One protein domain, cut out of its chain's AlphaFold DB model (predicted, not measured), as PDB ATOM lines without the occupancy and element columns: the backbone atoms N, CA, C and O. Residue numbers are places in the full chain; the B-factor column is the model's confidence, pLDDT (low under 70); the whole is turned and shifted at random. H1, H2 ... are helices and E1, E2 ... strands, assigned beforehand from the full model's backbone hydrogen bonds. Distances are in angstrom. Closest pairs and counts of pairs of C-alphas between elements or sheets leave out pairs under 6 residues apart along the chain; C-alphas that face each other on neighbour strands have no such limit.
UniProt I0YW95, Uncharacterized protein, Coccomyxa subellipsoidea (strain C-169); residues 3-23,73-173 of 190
ATOM      1  N   LEU A   3     -29.955 -29.712 -28.580       95.75
ATOM      2  CA  LEU A   3     -30.672 -30.975 -28.645       95.75
ATOM      3  C   LEU A   3     -31.791 -30.998 -27.605       95.75
ATOM      4  O   LEU A   3     -31.539 -30.800 -26.417       95.75
ATOM      5  N   ARG A   4     -33.001 -31.361 -28.037       96.25
ATOM      6  CA  ARG A   4     -34.100 -31.755 -27.154       96.25
ATOM      7  C   ARG A   4     -34.002 -33.246 -26.863       96.25
ATOM      8  O   ARG A   4     -34.365 -34.072 -27.703       96.25
ATOM      9  N   VAL A   5     -33.575 -33.576 -25.653       96.81
ATOM     10  CA  VAL A   5     -33.488 -34.943 -25.125       96.81
ATOM     11  C   VAL A   5     -34.624 -35.182 -24.132       96.81
ATOM     12  O   VAL A   5     -35.013 -34.275 -23.405       96.81
ATOM     13  N   TYR A   6     -35.177 -36.394 -24.087       96.69
ATOM     14  CA  TYR A   6     -36.278 -36.724 -23.178       96.69
ATOM     15  C   TYR A   6     -35.806 -37.620 -22.033       96.69
ATOM     16  O   TYR A   6     -35.247 -38.694 -22.257       96.69
ATOM     17  N   LEU A   7     -36.069 -37.170 -20.808       96.38
ATOM     18  CA  LEU A   7     -35.786 -37.873 -19.563       96.38
ATOM     19  C   LEU A   7     -37.104 -38.266 -18.899       96.38
ATOM     20  O   LEU A   7     -37.928 -37.413 -18.575       96.38
ATOM     21  N   VAL A   8     -37.292 -39.555 -18.655       95.12
ATOM     22  CA  VAL A   8     -38.431 -40.086 -17.909       95.12
ATOM     23  C   VAL A   8     -37.961 -40.478 -16.520       95.12
ATOM     24  O   VAL A   8     -37.138 -41.375 -16.379       95.12
ATOM     25  N   VAL A   9     -38.498 -39.835 -15.488       93.19
ATOM     26  CA  VAL A   9     -38.282 -40.226 -14.092       93.19
ATOM     27  C   VAL A   9     -39.519 -40.961 -13.610       93.19
ATOM     28  O   VAL A   9     -40.626 -40.430 -13.687       93.19
ATOM     29  N   ARG A  10     -39.338 -42.179 -13.105       90.88
ATOM     30  CA  ARG A  10     -40.414 -43.005 -12.551       90.88
ATOM     31  C   ARG A  10     -40.459 -42.972 -11.024       90.88
ATOM     32  O   ARG A  10     -41.542 -43.079 -10.447       90.88
ATOM     33  N   SER A  11     -39.296 -42.833 -10.390       88.94
ATOM     34  CA  SER A  11     -39.150 -42.750  -8.938       88.94
ATOM     35  C   SER A  11     -37.898 -41.953  -8.583       88.94
ATOM     36  O   SER A  11     -36.798 -42.291  -9.012       88.94
ATOM     37  N   PHE A  12     -38.045 -40.937  -7.729       86.81
ATOM     38  CA  PHE A  12     -36.898 -40.283  -7.083       86.81
ATOM     39  C   PHE A  12     -36.467 -41.002  -5.800       86.81
ATOM     40  O   PHE A  12     -35.496 -40.599  -5.175       86.81
ATOM     41  N   ALA A  13     -37.186 -42.034  -5.345       84.25
ATOM     42  CA  ALA A  13     -36.744 -42.793  -4.176       84.25
ATOM     43  C   ALA A  13     -35.536 -43.681  -4.489       84.25
ATOM     44  O   ALA A  13     -34.689 -43.850  -3.611       84.25
ATOM     45  N   ASP A  14     -35.471 -44.191  -5.720       82.00
ATOM     46  CA  ASP A  14     -34.487 -45.183  -6.172       82.00
ATOM     47  C   ASP A  14     -33.740 -44.715  -7.434       82.00
ATOM     48  O   ASP A  14     -33.168 -45.530  -8.150       82.00
ATOM     49  N   ALA A  15     -33.798 -43.408  -7.730       83.62
ATOM     50  CA  ALA A  15     -33.285 -42.800  -8.961       83.62
ATOM     51  C   ALA A  15     -33.708 -43.554 -10.241       83.62
ATOM     52  O   ALA A  15     -32.965 -43.603 -11.218       83.62
ATOM     53  N   GLU A  16     -34.908 -44.149 -10.250       89.06
ATOM     54  CA  GLU A  16     -35.407 -44.906 -11.395       89.06
ATOM     55  C   GLU A  16     -35.770 -43.921 -12.509       89.06
ATOM     56  O   GLU A  16     -36.861 -43.340 -12.536       89.06
ATOM     57  N   ALA A  17     -34.819 -43.711 -13.413       92.38
ATOM     58  CA  ALA A  17     -34.929 -42.776 -14.513       92.38
ATOM     59  C   ALA A  17     -34.366 -43.363 -15.810       92.38
ATOM     60  O   ALA A  17     -33.550 -44.286 -15.804       92.38
ATOM     61  N   TYR A  18     -34.821 -42.822 -16.933       93.19
ATOM     62  CA  TYR A  18     -34.557 -43.343 -18.263       93.19
ATOM     63  C   TYR A  18     -34.361 -42.198 -19.247       93.19
ATOM     64  O   TYR A  18     -35.215 -41.317 -19.345       93.19
ATOM     65  N   LEU A  19     -33.276 -42.230 -20.014       94.56
ATOM     66  CA  LEU A  19     -33.145 -41.387 -21.197       94.56
ATOM     67  C   LEU A  19     -33.742 -42.097 -22.395       94.56
ATOM     68  O   LEU A  19     -33.475 -43.274 -22.612       94.56
ATOM     69  N   HIS A  20     -34.522 -41.382 -23.191       93.69
ATOM     70  CA  HIS A  20     -35.021 -41.926 -24.438       93.69
ATOM     71  C   HIS A  20     -33.989 -41.790 -25.561       93.69
ATOM     72  O   HIS A  20     -33.319 -40.765 -25.688       93.69
ATOM     73  N   THR A  21     -33.898 -42.795 -26.429       89.94
ATOM     74  CA  THR A  21     -32.941 -42.816 -27.540       89.94
ATOM     75  C   THR A  21     -33.313 -41.850 -28.655       89.94
ATOM     76  O   THR A  21     -32.436 -41.497 -29.442       89.94
ATOM     77  N   LYS A  22     -34.578 -41.407 -28.731       89.69
ATOM     78  CA  LYS A  22     -34.992 -40.331 -29.641       89.69
ATOM     79  C   LYS A  22     -34.809 -38.968 -29.002       89.69
ATOM     80  O   LYS A  22     -35.357 -38.682 -27.938       89.69
ATOM     81  N   TRP A  23     -34.130 -38.124 -29.753       93.88
ATOM     82  CA  TRP A  23     -33.967 -36.702 -29.536       93.88
ATOM     83  C   TRP A  23     -33.904 -36.021 -30.907       93.88
ATOM     84  O   TRP A  23     -33.761 -36.686 -31.938       93.88
ATOM     85  N   GLU A  73     -24.140 -36.838 -39.748       93.75
ATOM     86  CA  GLU A  73     -23.254 -35.686 -39.945       93.75
ATOM     87  C   GLU A  73     -22.049 -35.711 -38.989       93.75
ATOM     88  O   GLU A  73     -20.908 -35.527 -39.410       93.75
ATOM     89  N   LEU A  74     -22.274 -35.988 -37.701       92.81
ATOM     90  CA  LEU A  74     -21.200 -36.049 -36.705       92.81
ATOM     91  C   LEU A  74     -20.217 -37.194 -36.994       92.81
ATOM     92  O   LEU A  74     -19.002 -36.986 -36.969       92.81
ATOM     93  N   GLU A  75     -20.724 -38.383 -37.315       94.62
ATOM     94  CA  GLU A  75     -19.898 -39.537 -37.680       94.62
ATOM     95  C   GLU A  75     -19.103 -39.273 -38.964       94.62
ATOM     96  O   GLU A  75     -17.918 -39.607 -39.034       94.62
ATOM     97  N   GLY A  76     -19.701 -38.589 -39.948       94.56
ATOM     98  CA  GLY A  76     -19.014 -38.128 -41.157       94.56
ATOM     99  C   GLY A  76     -17.846 -37.175 -40.873       94.56
ATOM    100  O   GLY A  76     -16.857 -37.166 -41.607       94.56
ATOM    101  N   GLN A  77     -17.909 -36.429 -39.769       91.81
ATOM    102  CA  GLN A  77     -16.826 -35.571 -39.274       91.81
ATOM    103  C   GLN A  77     -15.831 -36.302 -38.351       91.81
ATOM    104  O   GLN A  77     -14.934 -35.668 -37.785       91.81
ATOM    105  N   GLY A  78     -15.966 -37.623 -38.192       91.88
ATOM    106  CA  GLY A  78     -15.106 -38.453 -37.346       91.88
ATOM    107  C   GLY A  78     -15.382 -38.318 -35.847       91.88
ATOM    108  O   GLY A  78     -14.513 -38.635 -35.035       91.88
ATOM    109  N   ILE A  79     -16.558 -37.817 -35.462       92.62
ATOM    110  CA  ILE A  79     -16.946 -37.657 -34.059       92.62
ATOM    111  C   ILE A  79     -17.508 -38.982 -33.540       92.62
ATOM    112  O   ILE A  79     -18.390 -39.581 -34.150       92.62
ATOM    113  N   ASN A  80     -17.017 -39.425 -32.379       93.00
ATOM    114  CA  ASN A  80     -17.541 -40.605 -31.701       93.00
ATOM    115  C   ASN A  80     -18.862 -40.267 -30.994       93.00
ATOM    116  O   ASN A  80     -18.875 -39.743 -29.880       93.00
ATOM    117  N   VAL A  81     -19.981 -40.560 -31.653       92.88
ATOM    118  CA  VAL A  81     -21.321 -40.302 -31.110       92.88
ATOM    119  C   VAL A  81     -21.611 -41.165 -29.882       92.88
ATOM    120  O   VAL A  81     -22.252 -40.681 -28.954       92.88
ATOM    121  N   ALA A  82     -21.104 -42.400 -29.818       92.56
ATOM    122  CA  ALA A  82     -21.343 -43.282 -28.677       92.56
ATOM    123  C   ALA A  82     -20.778 -42.696 -27.370       92.56
ATOM    124  O   ALA A  82     -21.455 -42.716 -26.345       92.56
ATOM    125  N   GLU A  83     -19.586 -42.090 -27.424       93.12
ATOM    126  CA  GLU A  83     -19.012 -41.355 -26.285       93.12
ATOM    127  C   GLU A  83     -19.872 -40.152 -25.872       93.12
ATOM    128  O   GLU A  83     -20.045 -39.889 -24.684       93.12
ATOM    129  N   PHE A  84     -20.430 -39.418 -26.838       93.44
ATOM    130  CA  PHE A  84     -21.335 -38.305 -26.541       93.44
ATOM    131  C   PHE A  84     -22.618 -38.785 -25.842       93.44
ATOM    132  O   PHE A  84     -23.100 -38.138 -24.911       93.44
ATOM    133  N   GLU A  85     -23.180 -39.919 -26.268       93.31
ATOM    134  CA  GLU A  85     -24.371 -40.498 -25.640       93.31
ATOM    135  C   GLU A  85     -24.091 -41.042 -24.236       93.31
ATOM    136  O   GLU A  85     -24.940 -40.918 -23.348       93.31
ATOM    137  N   GLU A  86     -22.897 -41.590 -24.007       93.56
ATOM    138  CA  GLU A  86     -22.438 -41.992 -22.678       93.56
ATOM    139  C   GLU A  86     -22.321 -40.780 -21.742       93.56
ATOM    140  O   GLU A  86     -22.884 -40.794 -20.642       93.56
ATOM    141  N   ASP A  87     -21.694 -39.691 -22.204       94.81
ATOM    142  CA  ASP A  87     -21.622 -38.432 -21.455       94.81
ATOM    143  C   ASP A  87     -23.024 -37.887 -21.138       94.81
ATOM    144  O   ASP A  87     -23.283 -37.411 -20.028       94.81
ATOM    145  N   LEU A  88     -23.954 -37.970 -22.094       95.06
ATOM    146  CA  LEU A  88     -25.338 -37.525 -21.928       95.06
ATOM    147  C   LEU A  88     -26.056 -38.342 -20.841       95.06
ATOM    148  O   LEU A  88     -26.750 -37.770 -19.995       95.06
ATOM    149  N   CYS A  89     -25.840 -39.661 -20.809       94.50
ATOM    150  CA  CYS A  89     -26.337 -40.534 -19.745       94.50
ATOM    151  C   CYS A  89     -25.727 -40.182 -18.384       94.50
ATOM    152  O   CYS A  89     -26.456 -40.079 -17.393       94.50
ATOM    153  N   GLY A  90     -24.413 -39.952 -18.322       94.81
ATOM    154  CA  GLY A  90     -23.720 -39.537 -17.101       94.81
ATOM    155  C   GLY A  90     -24.229 -38.198 -16.557       94.81
ATOM    156  O   GLY A  90     -24.475 -38.057 -15.353       94.81
ATOM    157  N   MET A  91     -24.471 -37.235 -17.447       96.19
ATOM    158  CA  MET A  91     -25.046 -35.932 -17.118       96.19
ATOM    159  C   MET A  91     -26.468 -36.067 -16.558       96.19
ATOM    160  O   MET A  91     -26.766 -35.513 -15.498       96.19
ATOM    161  N   ALA A  92     -27.340 -36.841 -17.215       95.50
ATOM    162  CA  ALA A  92     -28.707 -37.064 -16.745       95.50
ATOM    163  C   ALA A  92     -28.750 -37.818 -15.407       95.50
ATOM    164  O   ALA A  92     -29.526 -37.461 -14.521       95.50
ATOM    165  N   ARG A  93     -27.879 -38.819 -15.216       94.12
ATOM    166  CA  ARG A  93     -27.734 -39.531 -13.937       94.12
ATOM    167  C   ARG A  93     -27.338 -38.568 -12.819       94.12
ATOM    168  O   ARG A  93     -27.974 -38.554 -11.770       94.12
ATOM    169  N   SER A  94     -26.334 -37.727 -13.062       93.88
ATOM    170  CA  SER A  94     -25.875 -36.724 -12.092       93.88
ATOM    171  C   SER A  94     -26.985 -35.735 -11.729       93.88
ATOM    172  O   SER A  94     -27.175 -35.433 -10.552       93.88
ATOM    173  N   LEU A  95     -27.763 -35.287 -12.721       94.50
ATOM    174  CA  LEU A  95     -28.926 -34.420 -12.524       94.50
ATOM    175  C   LEU A  95     -29.984 -35.075 -11.623       94.50
ATOM    176  O   LEU A  95     -30.425 -34.454 -10.657       94.50
ATOM    177  N   VAL A  96     -30.380 -36.322 -11.908       92.50
ATOM    178  CA  VAL A  96     -31.399 -37.042 -11.123       92.50
ATOM    179  C   VAL A  96     -30.924 -37.278  -9.690       92.50
ATOM    180  O   VAL A  96     -31.671 -37.002  -8.752       92.50
ATOM    181  N   THR A  97     -29.676 -37.715  -9.502       90.69
ATOM    182  CA  THR A  97     -29.090 -37.937  -8.171       90.69
ATOM    183  C   THR A  97     -29.010 -36.639  -7.365       90.69
ATOM    184  O   THR A  97     -29.379 -36.612  -6.189       90.69
ATOM    185  N   ALA A  98     -28.577 -35.539  -7.990       91.25
ATOM    186  CA  ALA A  98     -28.526 -34.233  -7.340       91.25
ATOM    187  C   ALA A  98     -29.928 -33.731  -6.961       91.25
ATOM    188  O   ALA A  98     -30.123 -33.228  -5.854       91.25
ATOM    189  N   ALA A  99     -30.916 -33.910  -7.844       90.94
ATOM    190  CA  ALA A  99     -32.302 -33.555  -7.562       90.94
ATOM    191  C   ALA A  99     -32.864 -34.372  -6.392       90.94
ATOM    192  O   ALA A  99     -33.410 -33.786  -5.460       90.94
ATOM    193  N   GLN A 100     -32.669 -35.697  -6.384       90.12
ATOM    194  CA  GLN A 100     -33.080 -36.583  -5.288       90.12
ATOM    195  C   GLN A 100     -32.501 -36.137  -3.938       90.12
ATOM    196  O   GLN A 100     -33.216 -36.144  -2.935       90.12
ATOM    197  N   ALA A 101     -31.231 -35.724  -3.902       89.56
ATOM    198  CA  ALA A 101     -30.599 -35.238  -2.677       89.56
ATOM    199  C   ALA A 101     -31.274 -33.974  -2.111       89.56
ATOM    200  O   ALA A 101     -31.249 -33.764  -0.900       89.56
ATOM    201  N   GLN A 102     -31.889 -33.151  -2.966       91.44
ATOM    202  CA  GLN A 102     -32.562 -31.907  -2.579       91.44
ATOM    203  C   GLN A 102     -34.041 -32.110  -2.247       91.44
ATOM    204  O   GLN A 102     -34.530 -31.610  -1.237       91.44
ATOM    205  N   ILE A 103     -34.771 -32.833  -3.098       88.12
ATOM    206  CA  ILE A 103     -36.227 -32.981  -2.967       88.12
ATOM    207  C   ILE A 103     -36.616 -34.151  -2.060       88.12
ATOM    208  O   ILE A 103     -37.760 -34.224  -1.619       88.12
ATOM    209  N   GLY A 104     -35.682 -35.060  -1.766       82.81
ATOM    210  CA  GLY A 104     -35.914 -36.264  -0.977       82.81
ATOM    211  C   GLY A 104     -36.423 -37.448  -1.803       82.81
ATOM    212  O   GLY A 104     -36.437 -37.443  -3.035       82.81
ATOM    213  N   ARG A 105     -36.833 -38.510  -1.103       86.62
ATOM    214  CA  ARG A 105     -37.267 -39.774  -1.713       86.62
ATOM    215  C   ARG A 105     -38.765 -39.743  -2.017       86.62
ATOM    216  O   ARG A 105     -39.577 -39.735  -1.096       86.62
ATOM    217  N   TRP A 106     -39.126 -39.810  -3.299       88.88
ATOM    218  CA  TRP A 106     -40.522 -39.836  -3.756       88.88
ATOM    219  C   TRP A 106     -40.794 -41.057  -4.650       88.88
ATOM    220  O   TRP A 106     -40.615 -40.974  -5.867       88.88
ATOM    221  N   PRO A 107     -41.252 -42.190  -4.079       85.56
ATOM    222  CA  PRO A 107     -41.352 -43.469  -4.794       85.56
ATOM    223  C   PRO A 107     -42.463 -43.516  -5.851       85.56
ATOM    224  O   PRO A 107     -42.488 -44.396  -6.703       85.56
ATOM    225  N   ARG A 108     -43.415 -42.578  -5.789       85.44
ATOM    226  CA  ARG A 108     -44.542 -42.483  -6.731       85.44
ATOM    227  C   ARG A 108     -44.459 -41.255  -7.642       85.44
ATOM    228  O   ARG A 108     -45.408 -40.989  -8.374       85.44
ATOM    229  N   SER A 109     -43.356 -40.502  -7.590       84.94
ATOM    230  CA  SER A 109     -43.157 -39.327  -8.441       84.94
ATOM    231  C   SER A 109     -42.778 -39.756  -9.850       84.94
ATOM    232  O   SER A 109     -41.671 -40.243 -10.067       84.94
ATOM    233  N   ARG A 110     -43.675 -39.509 -10.804       91.44
ATOM    234  CA  ARG A 110     -43.478 -39.797 -12.226       91.44
ATOM    235  C   ARG A 110     -43.503 -38.492 -13.003       91.44
ATOM    236  O   ARG A 110     -44.402 -37.679 -12.796       91.44
ATOM    237  N   ALA A 111     -42.532 -38.290 -13.877       93.25
ATOM    238  CA  ALA A 111     -42.436 -37.080 -14.674       93.25
ATOM    239  C   ALA A 111     -41.668 -37.328 -15.972       93.25
ATOM    240  O   ALA A 111     -40.717 -38.109 -16.013       93.25
ATOM    241  N   ILE A 112     -42.076 -36.609 -17.015       95.62
ATOM    242  CA  ILE A 112     -41.348 -36.510 -18.276       95.62
ATOM    243  C   ILE A 112     -40.731 -35.117 -18.314       95.62
ATOM    244  O   ILE A 112     -41.431 -34.116 -18.137       95.62
ATOM    245  N   TYR A 113     -39.429 -35.068 -18.553       96.88
ATOM    246  CA  TYR A 113     -38.653 -33.850 -18.687       96.88
ATOM    247  C   TYR A 113     -38.068 -33.747 -20.093       96.88
ATOM    248  O   TYR A 113     -37.658 -34.748 -20.683       96.88
ATOM    249  N   GLY A 114     -38.015 -32.527 -20.619       97.50
ATOM    250  CA  GLY A 114     -37.195 -32.187 -21.777       97.50
ATOM    251  C   GLY A 114     -35.886 -31.580 -21.296       97.50
ATOM    252  O   GLY A 114     -35.907 -30.548 -20.638       97.50
ATOM    253  N   MET A 115     -34.763 -32.217 -21.590       97.88
ATOM    254  CA  MET A 115     -33.434 -31.666 -21.359       97.88
ATOM    255  C   MET A 115     -32.973 -30.971 -22.631       97.88
ATOM    256  O   MET A 115     -32.933 -31.599 -23.691       97.88
ATOM    257  N   ASP A 116     -32.604 -29.704 -22.511       97.00
ATOM    258  CA  ASP A 116     -32.054 -28.931 -23.615       97.00
ATOM    259  C   ASP A 116     -30.531 -28.938 -23.479       97.00
ATOM    260  O   ASP A 116     -29.979 -28.528 -22.452       97.00
ATOM    261  N   VAL A 117     -29.849 -29.483 -24.485       97.25
ATOM    262  CA  VAL A 117     -28.423 -29.822 -24.415       97.25
ATOM    263  C   VAL A 117     -27.672 -29.181 -25.570       97.25
ATOM    264  O   VAL A 117     -27.968 -29.427 -26.732       97.25
ATOM    265  N   LEU A 118     -26.646 -28.397 -25.265       95.56
ATOM    266  CA  LEU A 118     -25.732 -27.869 -26.264       95.56
ATOM    267  C   LEU A 118     -24.646 -28.900 -26.587       95.56
ATOM    268  O   LEU A 118     -24.045 -29.487 -25.687       95.56
ATOM    269  N   LEU A 119     -24.367 -29.090 -27.876       92.12
ATOM    270  CA  LEU A 119     -23.208 -29.850 -28.337       92.12
ATOM    271  C   LEU A 119     -21.985 -28.928 -28.352       92.12
ATOM    272  O   LEU A 119     -21.926 -27.993 -29.151       92.12
ATOM    273  N   VAL A 120     -21.001 -29.193 -27.494       91.56
ATOM    274  CA  VAL A 120     -19.776 -28.386 -27.411       91.56
ATOM    275  C   VAL A 120     -18.612 -29.166 -27.993       91.56
ATOM    276  O   VAL A 120     -18.352 -30.293 -27.577       91.56
ATOM    277  N   ARG A 121     -17.890 -28.573 -28.948       89.94
ATOM    278  CA  ARG A 121     -16.675 -29.169 -29.509       89.94
ATOM    279  C   ARG A 121     -15.450 -28.659 -28.758       89.94
ATOM    280  O   ARG A 121     -15.167 -27.465 -28.758       89.94
ATOM    281  N   GLY A 122     -14.732 -29.573 -28.114       87.62
ATOM    282  CA  GLY A 122     -13.507 -29.270 -27.386       87.62
ATOM    283  C   GLY A 122     -12.281 -29.117 -28.299       87.62
ATOM    284  O   GLY A 122     -12.328 -29.479 -29.478       87.62
ATOM    285  N   PRO A 123     -11.137 -28.659 -27.754       86.38
ATOM    286  CA  PRO A 123      -9.893 -28.476 -28.512       86.38
ATOM    287  C   PRO A 123      -9.343 -29.759 -29.151       86.38
ATOM    288  O   PRO A 123      -8.652 -29.698 -30.162       86.38
ATOM    289  N   SER A 124      -9.655 -30.925 -28.577       85.69
ATOM    290  CA  SER A 124      -9.294 -32.238 -29.128       85.69
ATOM    291  C   SER A 124     -10.179 -32.674 -30.301       85.69
ATOM    292  O   SER A 124      -9.984 -33.755 -30.844       85.69
ATOM    293  N   GLY A 125     -11.186 -31.875 -30.665       84.62
ATOM    294  CA  GLY A 125     -12.191 -32.223 -31.663       84.62
ATOM    295  C   GLY A 125     -13.333 -33.093 -31.128       84.62
ATOM    296  O   GLY A 125     -14.319 -33.242 -31.848       84.62
ATOM    297  N   ARG A 126     -13.236 -33.603 -29.889       89.12
ATOM    298  CA  ARG A 126     -14.299 -34.354 -29.199       89.12
ATOM    299  C   ARG A 126     -15.502 -33.457 -28.924       89.12
ATOM    300  O   ARG A 126     -15.334 -32.302 -28.530       89.12
ATOM    301  N   CYS A 127     -16.699 -34.009 -29.065       91.56
ATOM    302  CA  CYS A 127     -17.927 -33.347 -28.652       91.56
ATOM    303  C   CYS A 127     -18.362 -33.800 -27.257       91.56
ATOM    304  O   CYS A 127     -18.284 -34.982 -26.940       91.56
ATOM    305  N   SER A 128     -18.837 -32.866 -26.438       93.38
ATOM    306  CA  SER A 128     -19.401 -33.129 -25.113       93.38
ATOM    307  C   SER A 128     -20.754 -32.432 -24.955       93.38
ATOM    308  O   SER A 128     -20.929 -31.325 -25.478       93.38
ATOM    309  N   PRO A 129     -21.709 -33.034 -24.230       95.94
ATOM    310  CA  PRO A 129     -22.971 -32.390 -23.907       95.94
ATOM    311  C   PRO A 129     -22.778 -31.329 -22.823       95.94
ATOM    312  O   PRO A 129     -22.061 -31.536 -21.845       95.94
ATOM    313  N   GLN A 130     -23.475 -30.208 -22.969       96.88
ATOM    314  CA  GLN A 130     -23.609 -29.193 -21.933       96.88
ATOM    315  C   GLN A 130     -25.093 -28.925 -21.686       96.88
ATOM    316  O   GLN A 130     -25.809 -28.492 -22.587       96.88
ATOM    317  N   LEU A 131     -25.562 -29.184 -20.464       97.50
ATOM    318  CA  LEU A 131     -26.945 -28.911 -20.077       97.50
ATOM    319  C   LEU A 131     -27.208 -27.401 -20.093       97.50
ATOM    320  O   LEU A 131     -26.477 -26.641 -19.458       97.50
ATOM    321  N   LEU A 132     -28.260 -26.987 -20.797       96.50
ATOM    322  CA  LEU A 132     -28.751 -25.611 -20.803       96.50
ATOM    323  C   LEU A 132     -29.900 -25.452 -19.810       96.50
ATOM    324  O   LEU A 132     -29.823 -24.640 -18.892       96.50
ATOM    325  N   GLU A 133     -30.946 -26.264 -19.968       96.06
ATOM    326  CA  GLU A 133     -32.134 -26.228 -19.117       96.06
ATOM    327  C   GLU A 133     -32.846 -27.583 -19.053       96.06
ATOM    328  O   GLU A 133     -32.587 -28.502 -19.835       96.06
ATOM    329  N   VAL A 134     -33.755 -27.702 -18.082       97.06
ATOM    330  CA  VAL A 134     -34.619 -28.868 -17.888       97.06
ATOM    331  C   VAL A 134     -36.058 -28.385 -17.777       97.06
ATOM    332  O   VAL A 134     -36.425 -27.678 -16.841       97.06
ATOM    333  N   ASN A 135     -36.881 -28.808 -18.725       96.00
ATOM    334  CA  ASN A 135     -38.280 -28.438 -18.846       96.00
ATOM    335  C   ASN A 135     -39.174 -29.530 -18.256       96.00
ATOM    336  O   ASN A 135     -39.187 -30.659 -18.748       96.00
ATOM    337  N   PHE A 136     -39.946 -29.201 -17.219       94.12
ATOM    338  CA  PHE A 136     -41.029 -30.063 -16.740       94.12
ATOM    339  C   PHE A 136     -42.229 -29.973 -17.688       94.12
ATOM    340  O   PHE A 136     -42.639 -28.871 -18.041       94.12
ATOM    341  N   CYS A 137     -42.814 -31.119 -18.054       90.56
ATOM    342  CA  CYS A 137     -43.919 -31.197 -19.019       90.56
ATOM    343  C   CYS A 137     -43.536 -30.584 -20.387       90.56
ATOM    344  O   CYS A 137     -44.097 -29.565 -20.795       90.56
ATOM    345  N   PRO A 138     -42.545 -31.164 -21.092       92.31
ATOM    346  CA  PRO A 138     -42.104 -30.629 -22.374       92.31
ATOM    347  C   PRO A 138     -43.227 -30.692 -23.418       92.31
ATOM    348  O   PRO A 138     -43.981 -31.663 -23.473       92.31
ATOM    349  N   ASP A 139     -43.293 -29.691 -24.298       89.44
ATOM    350  CA  ASP A 139     -44.195 -29.726 -25.450       89.44
ATOM    351  C   ASP A 139     -43.791 -30.847 -26.430       89.44
ATOM    352  O   ASP A 139     -42.623 -30.989 -26.818       89.44
ATOM    353  N   PHE A 140     -44.776 -31.646 -26.840       90.81
ATOM    354  CA  PHE A 140     -44.621 -32.754 -27.781       90.81
ATOM    355  C   PHE A 140     -45.070 -32.411 -29.207       90.81
ATOM    356  O   PHE A 140     -44.921 -33.241 -30.105       90.81
ATOM    357  N   THR A 141     -45.576 -31.200 -29.449       88.81
ATOM    358  CA  THR A 141     -46.012 -30.736 -30.775       88.81
ATOM    359  C   THR A 141     -44.920 -30.939 -31.825       88.81
ATOM    360  O   THR A 141     -45.205 -31.386 -32.937       88.81
ATOM    361  N   THR A 142     -43.657 -30.688 -31.473       87.81
ATOM    362  CA  THR A 142     -42.519 -30.900 -32.379       87.81
ATOM    363  C   THR A 142     -42.310 -32.370 -32.734       87.81
ATOM    364  O   THR A 142     -42.118 -32.672 -33.907       87.81
ATOM    365  N   LEU A 143     -42.422 -33.300 -31.777       89.38
ATOM    366  CA  LEU A 143     -42.347 -34.733 -32.088       89.38
ATOM    367  C   LEU A 143     -43.457 -35.141 -33.056       89.38
ATOM    368  O   LEU A 143     -43.201 -35.860 -34.013       89.38
ATOM    369  N   ILE A 144     -44.678 -34.637 -32.864       89.81
ATOM    370  CA  ILE A 144     -45.800 -34.925 -33.768       89.81
ATOM    371  C   ILE A 144     -45.507 -34.409 -35.182       89.81
ATOM    372  O   ILE A 144     -45.716 -35.142 -36.149       89.81
ATOM    373  N   LYS A 145     -44.991 -33.179 -35.312       88.25
ATOM    374  CA  LYS A 145     -44.604 -32.591 -36.607       88.25
ATOM    375  C   LYS A 145     -43.508 -33.394 -37.311       88.25
ATOM    376  O   LYS A 145     -43.540 -33.506 -38.530       88.25
ATOM    377  N   LEU A 146     -42.588 -33.979 -36.546       88.62
ATOM    378  CA  LEU A 146     -41.525 -34.854 -37.046       88.62
ATOM    379  C   LEU A 146     -41.999 -36.290 -37.339       88.62
ATOM    380  O   LEU A 146     -41.199 -37.121 -37.751       88.62
ATOM    381  N   GLY A 147     -43.287 -36.600 -37.144       90.12
ATOM    382  CA  GLY A 147     -43.835 -37.942 -37.360       90.12
ATOM    383  C   GLY A 147     -43.549 -38.930 -36.223       90.12
ATOM    384  O   GLY A 147     -43.759 -40.123 -36.389       90.12
ATOM    385  N   GLU A 148     -43.123 -38.440 -35.060       90.69
ATOM    386  CA  GLU A 148     -42.633 -39.220 -33.917       90.69
ATOM    387  C   GLU A 148     -43.668 -39.361 -32.788       90.69
ATOM    388  O   GLU A 148     -43.332 -39.443 -31.604       90.69
ATOM    389  N   LYS A 149     -44.961 -39.386 -33.131       90.25
ATOM    390  CA  LYS A 149     -46.059 -39.453 -32.148       90.25
ATOM    391  C   LYS A 149     -45.993 -40.705 -31.263       90.25
ATOM    392  O   LYS A 149     -46.424 -40.669 -30.114       90.25
ATOM    393  N   GLU A 150     -45.442 -41.806 -31.768       90.12
ATOM    394  CA  GLU A 150     -45.282 -43.063 -31.035       90.12
ATOM    395  C   GLU A 150     -44.353 -42.902 -29.828       90.12
ATOM    396  O   GLU A 150     -44.587 -43.542 -28.804       90.12
ATOM    397  N   ALA A 151     -43.369 -41.996 -29.898       90.00
ATOM    398  CA  ALA A 151     -42.470 -41.709 -28.781       90.00
ATOM    399  C   ALA A 151     -43.231 -41.183 -27.553       90.00
ATOM    400  O   ALA A 151     -42.877 -41.485 -26.419       90.00
ATOM    401  N   ILE A 152     -44.338 -40.462 -27.762       90.75
ATOM    402  CA  ILE A 152     -45.185 -39.963 -26.669       90.75
ATOM    403  C   ILE A 152     -45.815 -41.138 -25.914       90.75
ATOM    404  O   ILE A 152     -45.801 -41.172 -24.684       90.75
ATOM    405  N   ASN A 153     -46.321 -42.137 -26.643       89.75
ATOM    406  CA  ASN A 153     -46.862 -43.351 -26.035       89.75
ATOM    407  C   ASN A 153     -45.770 -44.146 -25.311       89.75
ATOM    408  O   ASN A 153     -46.032 -44.702 -24.247       89.75
ATOM    409  N   GLU A 154     -44.547 -44.168 -25.849       91.56
ATOM    410  CA  GLU A 154     -43.382 -44.784 -25.205       91.56
ATOM    411  C   GLU A 154     -43.048 -44.083 -23.877       91.56
ATOM    412  O   GLU A 154     -42.886 -44.764 -22.865       91.56
ATOM    413  N   PHE A 155     -43.036 -42.744 -23.825       92.06
ATOM    414  CA  PHE A 155     -42.820 -41.990 -22.581       92.06
ATOM    415  C   PHE A 155     -43.904 -42.262 -21.543       92.06
ATOM    416  O   PHE A 155     -43.601 -42.467 -20.367       92.06
ATOM    417  N   MET A 156     -45.169 -42.275 -21.970       89.62
ATOM    418  CA  MET A 156     -46.303 -42.551 -21.090       89.62
ATOM    419  C   MET A 156     -46.268 -43.995 -20.583       89.62
ATOM    420  O   MET A 156     -46.482 -44.234 -19.396       89.62
ATOM    421  N   GLY A 157     -45.925 -44.955 -21.444       89.69
ATOM    422  CA  GLY A 157     -45.679 -46.341 -21.051       89.69
ATOM    423  C   GLY A 157     -44.562 -46.428 -20.013       89.69
ATOM    424  O   GLY A 157     -44.783 -46.906 -18.904       89.69
ATOM    425  N   ALA A 158     -43.398 -45.846 -20.299       88.12
ATOM    426  CA  ALA A 158     -42.287 -45.786 -19.354       88.12
ATOM    427  C   ALA A 158     -42.682 -45.095 -18.036       88.12
ATOM    428  O   ALA A 158     -42.254 -45.524 -16.966       88.12
ATOM    429  N   CYS A 159     -43.564 -44.096 -18.061       87.19
ATOM    430  CA  CYS A 159     -44.079 -43.491 -16.842       87.19
ATOM    431  C   CYS A 159     -45.026 -44.403 -16.073       87.19
ATOM    432  O   CYS A 159     -44.935 -44.387 -14.858       87.19
ATOM    433  N   PHE A 160     -45.927 -45.163 -16.700       84.75
ATOM    434  CA  PHE A 160     -47.097 -45.722 -16.000       84.75
ATOM    435  C   PHE A 160     -47.255 -47.243 -16.064       84.75
ATOM    436  O   PHE A 160     -48.019 -47.788 -15.270       84.75
ATOM    437  N   THR A 161     -46.542 -47.953 -16.939       80.56
ATOM    438  CA  THR A 161     -46.648 -49.413 -17.046       80.56
ATOM    439  C   THR A 161     -45.485 -50.112 -16.344       80.56
ATOM    440  O   THR A 161     -44.304 -49.839 -16.570       80.56
ATOM    441  N   SER A 162     -45.817 -51.049 -15.456       63.72
ATOM    442  CA  SER A 162     -44.846 -51.950 -14.842       63.72
ATOM    443  C   SER A 162     -44.438 -53.019 -15.863       63.72
ATOM    444  O   SER A 162     -45.239 -53.896 -16.176       63.72
ATOM    445  N   GLY A 163     -43.211 -52.952 -16.390       59.19
ATOM    446  CA  GLY A 163     -42.583 -54.090 -17.082       59.19
ATOM    447  C   GLY A 163     -42.241 -53.942 -18.568       59.19
ATOM    448  O   GLY A 163     -41.662 -54.871 -19.117       59.19
ATOM    449  N   LEU A 164     -42.517 -52.811 -19.223       53.59
ATOM    450  CA  LEU A 164     -42.043 -52.557 -20.591       53.59
ATOM    451  C   LEU A 164     -41.439 -51.165 -20.691       53.59
ATOM    452  O   LEU A 164     -42.120 -50.175 -20.944       53.59
ATOM    453  N   VAL A 165     -40.130 -51.113 -20.492       63.12
ATOM    454  CA  VAL A 165     -39.322 -50.027 -21.022       63.12
ATOM    455  C   VAL A 165     -38.757 -50.572 -22.333       63.12
ATOM    456  O   VAL A 165     -38.093 -51.606 -22.327       63.12
ATOM    457  N   SER A 166     -39.132 -49.968 -23.461       71.06
ATOM    458  CA  SER A 166     -38.660 -50.412 -24.777       71.06
ATOM    459  C   SER A 166     -37.131 -50.309 -24.868       71.06
ATOM    460  O   SER A 166     -36.515 -49.542 -24.132       71.06
ATOM    461  N   GLU A 167     -36.515 -50.994 -25.837       78.19
ATOM    462  CA  GLU A 167     -35.083 -50.832 -26.175       78.19
ATOM    463  C   GLU A 167     -34.708 -49.385 -26.557       78.19
ATOM    464  O   GLU A 167     -33.542 -49.051 -26.741       78.19
ATOM    465  N   ARG A 168     -35.705 -48.502 -26.680       84.44
ATOM    466  CA  ARG A 168     -35.530 -47.074 -26.937       84.44
ATOM    467  C   ARG A 168     -35.299 -46.260 -25.673       84.44
ATOM    468  O   ARG A 168     -35.356 -45.038 -25.735       84.44
ATOM    469  N   PHE A 169     -35.016 -46.896 -24.545       88.75
ATOM    470  CA  PHE A 169     -34.571 -46.193 -23.357       88.75
ATOM    471  C   PHE A 169     -33.275 -46.773 -22.814       88.75
ATOM    472  O   PHE A 169     -33.102 -47.987 -22.727       88.75
ATOM    473  N   THR A 170     -32.428 -45.877 -22.331       90.00
ATOM    474  CA  THR A 170     -31.263 -46.201 -21.520       90.00
ATOM    475  C   THR A 170     -31.594 -45.910 -20.066       90.00
ATOM    476  O   THR A 170     -31.926 -44.776 -19.710       90.00
ATOM    477  N   ARG A 171     -31.528 -46.931 -19.208       89.44
ATOM    478  CA  ARG A 171     -31.759 -46.771 -17.771       89.44
ATOM    479  C   ARG A 171     -30.587 -46.040 -17.120       89.44
ATOM    480  O   ARG A 171     -29.425 -46.406 -17.279       89.44
ATOM    481  N   LEU A 172     -30.898 -45.017 -16.335       85.44
ATOM    482  CA  LEU A 172     -29.932 -44.249 -15.564       85.44
ATOM    483  C   LEU A 172     -29.728 -44.934 -14.213       85.44
ATOM    484  O   LEU A 172     -30.441 -44.656 -13.260       85.44
ATOM    485  N   GLY A 173     -28.784 -45.868 -14.143       67.38
ATOM    486  CA  GLY A 173     -28.509 -46.600 -12.900       67.38
ATOM    487  C   GLY A 173     -27.872 -47.966 -13.099       67.38
ATOM    488  O   GLY A 173     -27.329 -48.501 -12.145       67.38
TER     489      GLY A 173
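AT A GLANCE: This is residues 3 to 23 and 73 to 173 of the 190 residues of an uncharacterized protein of Coccomyxa subellipsoidea (strain C-169) (UniProt I0YW95). A strongly twisted five-stranded sheet curls round one long helix, H2, while the shorter H4 covers part of its other face: three layers, with helices on both faces of the sheet. Two tiny helices, H1 and H3, lie off the sheet. The printed part has 122 residues with four named helices and five named strands, along the chain E1 E2 H1 H2 E3 E4 H3 H4 E5; the sheet's order is E4 E3 E1 E2 E5, antiparallel, and the class is mixed, helices and strands. It is compact, with a radius of gyration of the C-alphas of 14.8 A and spans of 43 by 35 by 24 A.

IN THESE COORDINATES: E4 is residues 127 to 136, 26.2 A, and bends by 53 degrees at residue 132; E3 is 111 to 121, 30.8 A. E1 is 3 to 11, 24.5 A, from C-alpha 3 at (-30.672, -30.975, -28.645); E2 is 16 to 23, 20.0 A; E5 is 169 to 172, ending at C-alpha 172 (-29.932, -44.249, -15.564). H2 is 81 to 103, 32.7 A; H4 is 149 to 160, 17.4 A; H1 is 73 to 76 and H3 141 to 145.

HOW THE PARTS SIT: E3 and E4 form a hairpin, with N 118 and O 130 2.8 A apart. E3 and E1 have N 5 and O 115 at 2.9 A. E1 and E2 form a hairpin, with N 8 and O 18 at 2.8 A. E2 and edge strand E5 have N 170 and O 19 at 2.8 A. H2 is on the sheet; its closest C-alphas to E5 are Arg 93 and Leu 172, 5.5 A. H4, on the opposite face, has a height over the sheet of 9.4 A and runs along the strands, at 2 degrees to E1 on the local plane. H3 and H4 are close but not clearly touching, the closest C-alphas being Leu 143 and Lys 149, 6.0 A. H1 and H2 are likewise close but not clearly touching, with Glu 75 and Val 81 closest by C-alphas, 6.8 A. Every O i to N i+4 pair is within hydrogen-bond range in H2 and H3, and 7 of 8 in H4; H1 is too short for such a pair.

THE WHOLE: The C-alphas farthest apart, Pro 123 and Ser 162, are 44.3 A apart. Residues 24 to 72 are not printed; C-alphas 23 and 73 are 15.0 A apart across the cut. Of the links printed whole, none is long. Mean pLDDT of the printed part is 89.9; residues 162 to 165 and 173 are under 70.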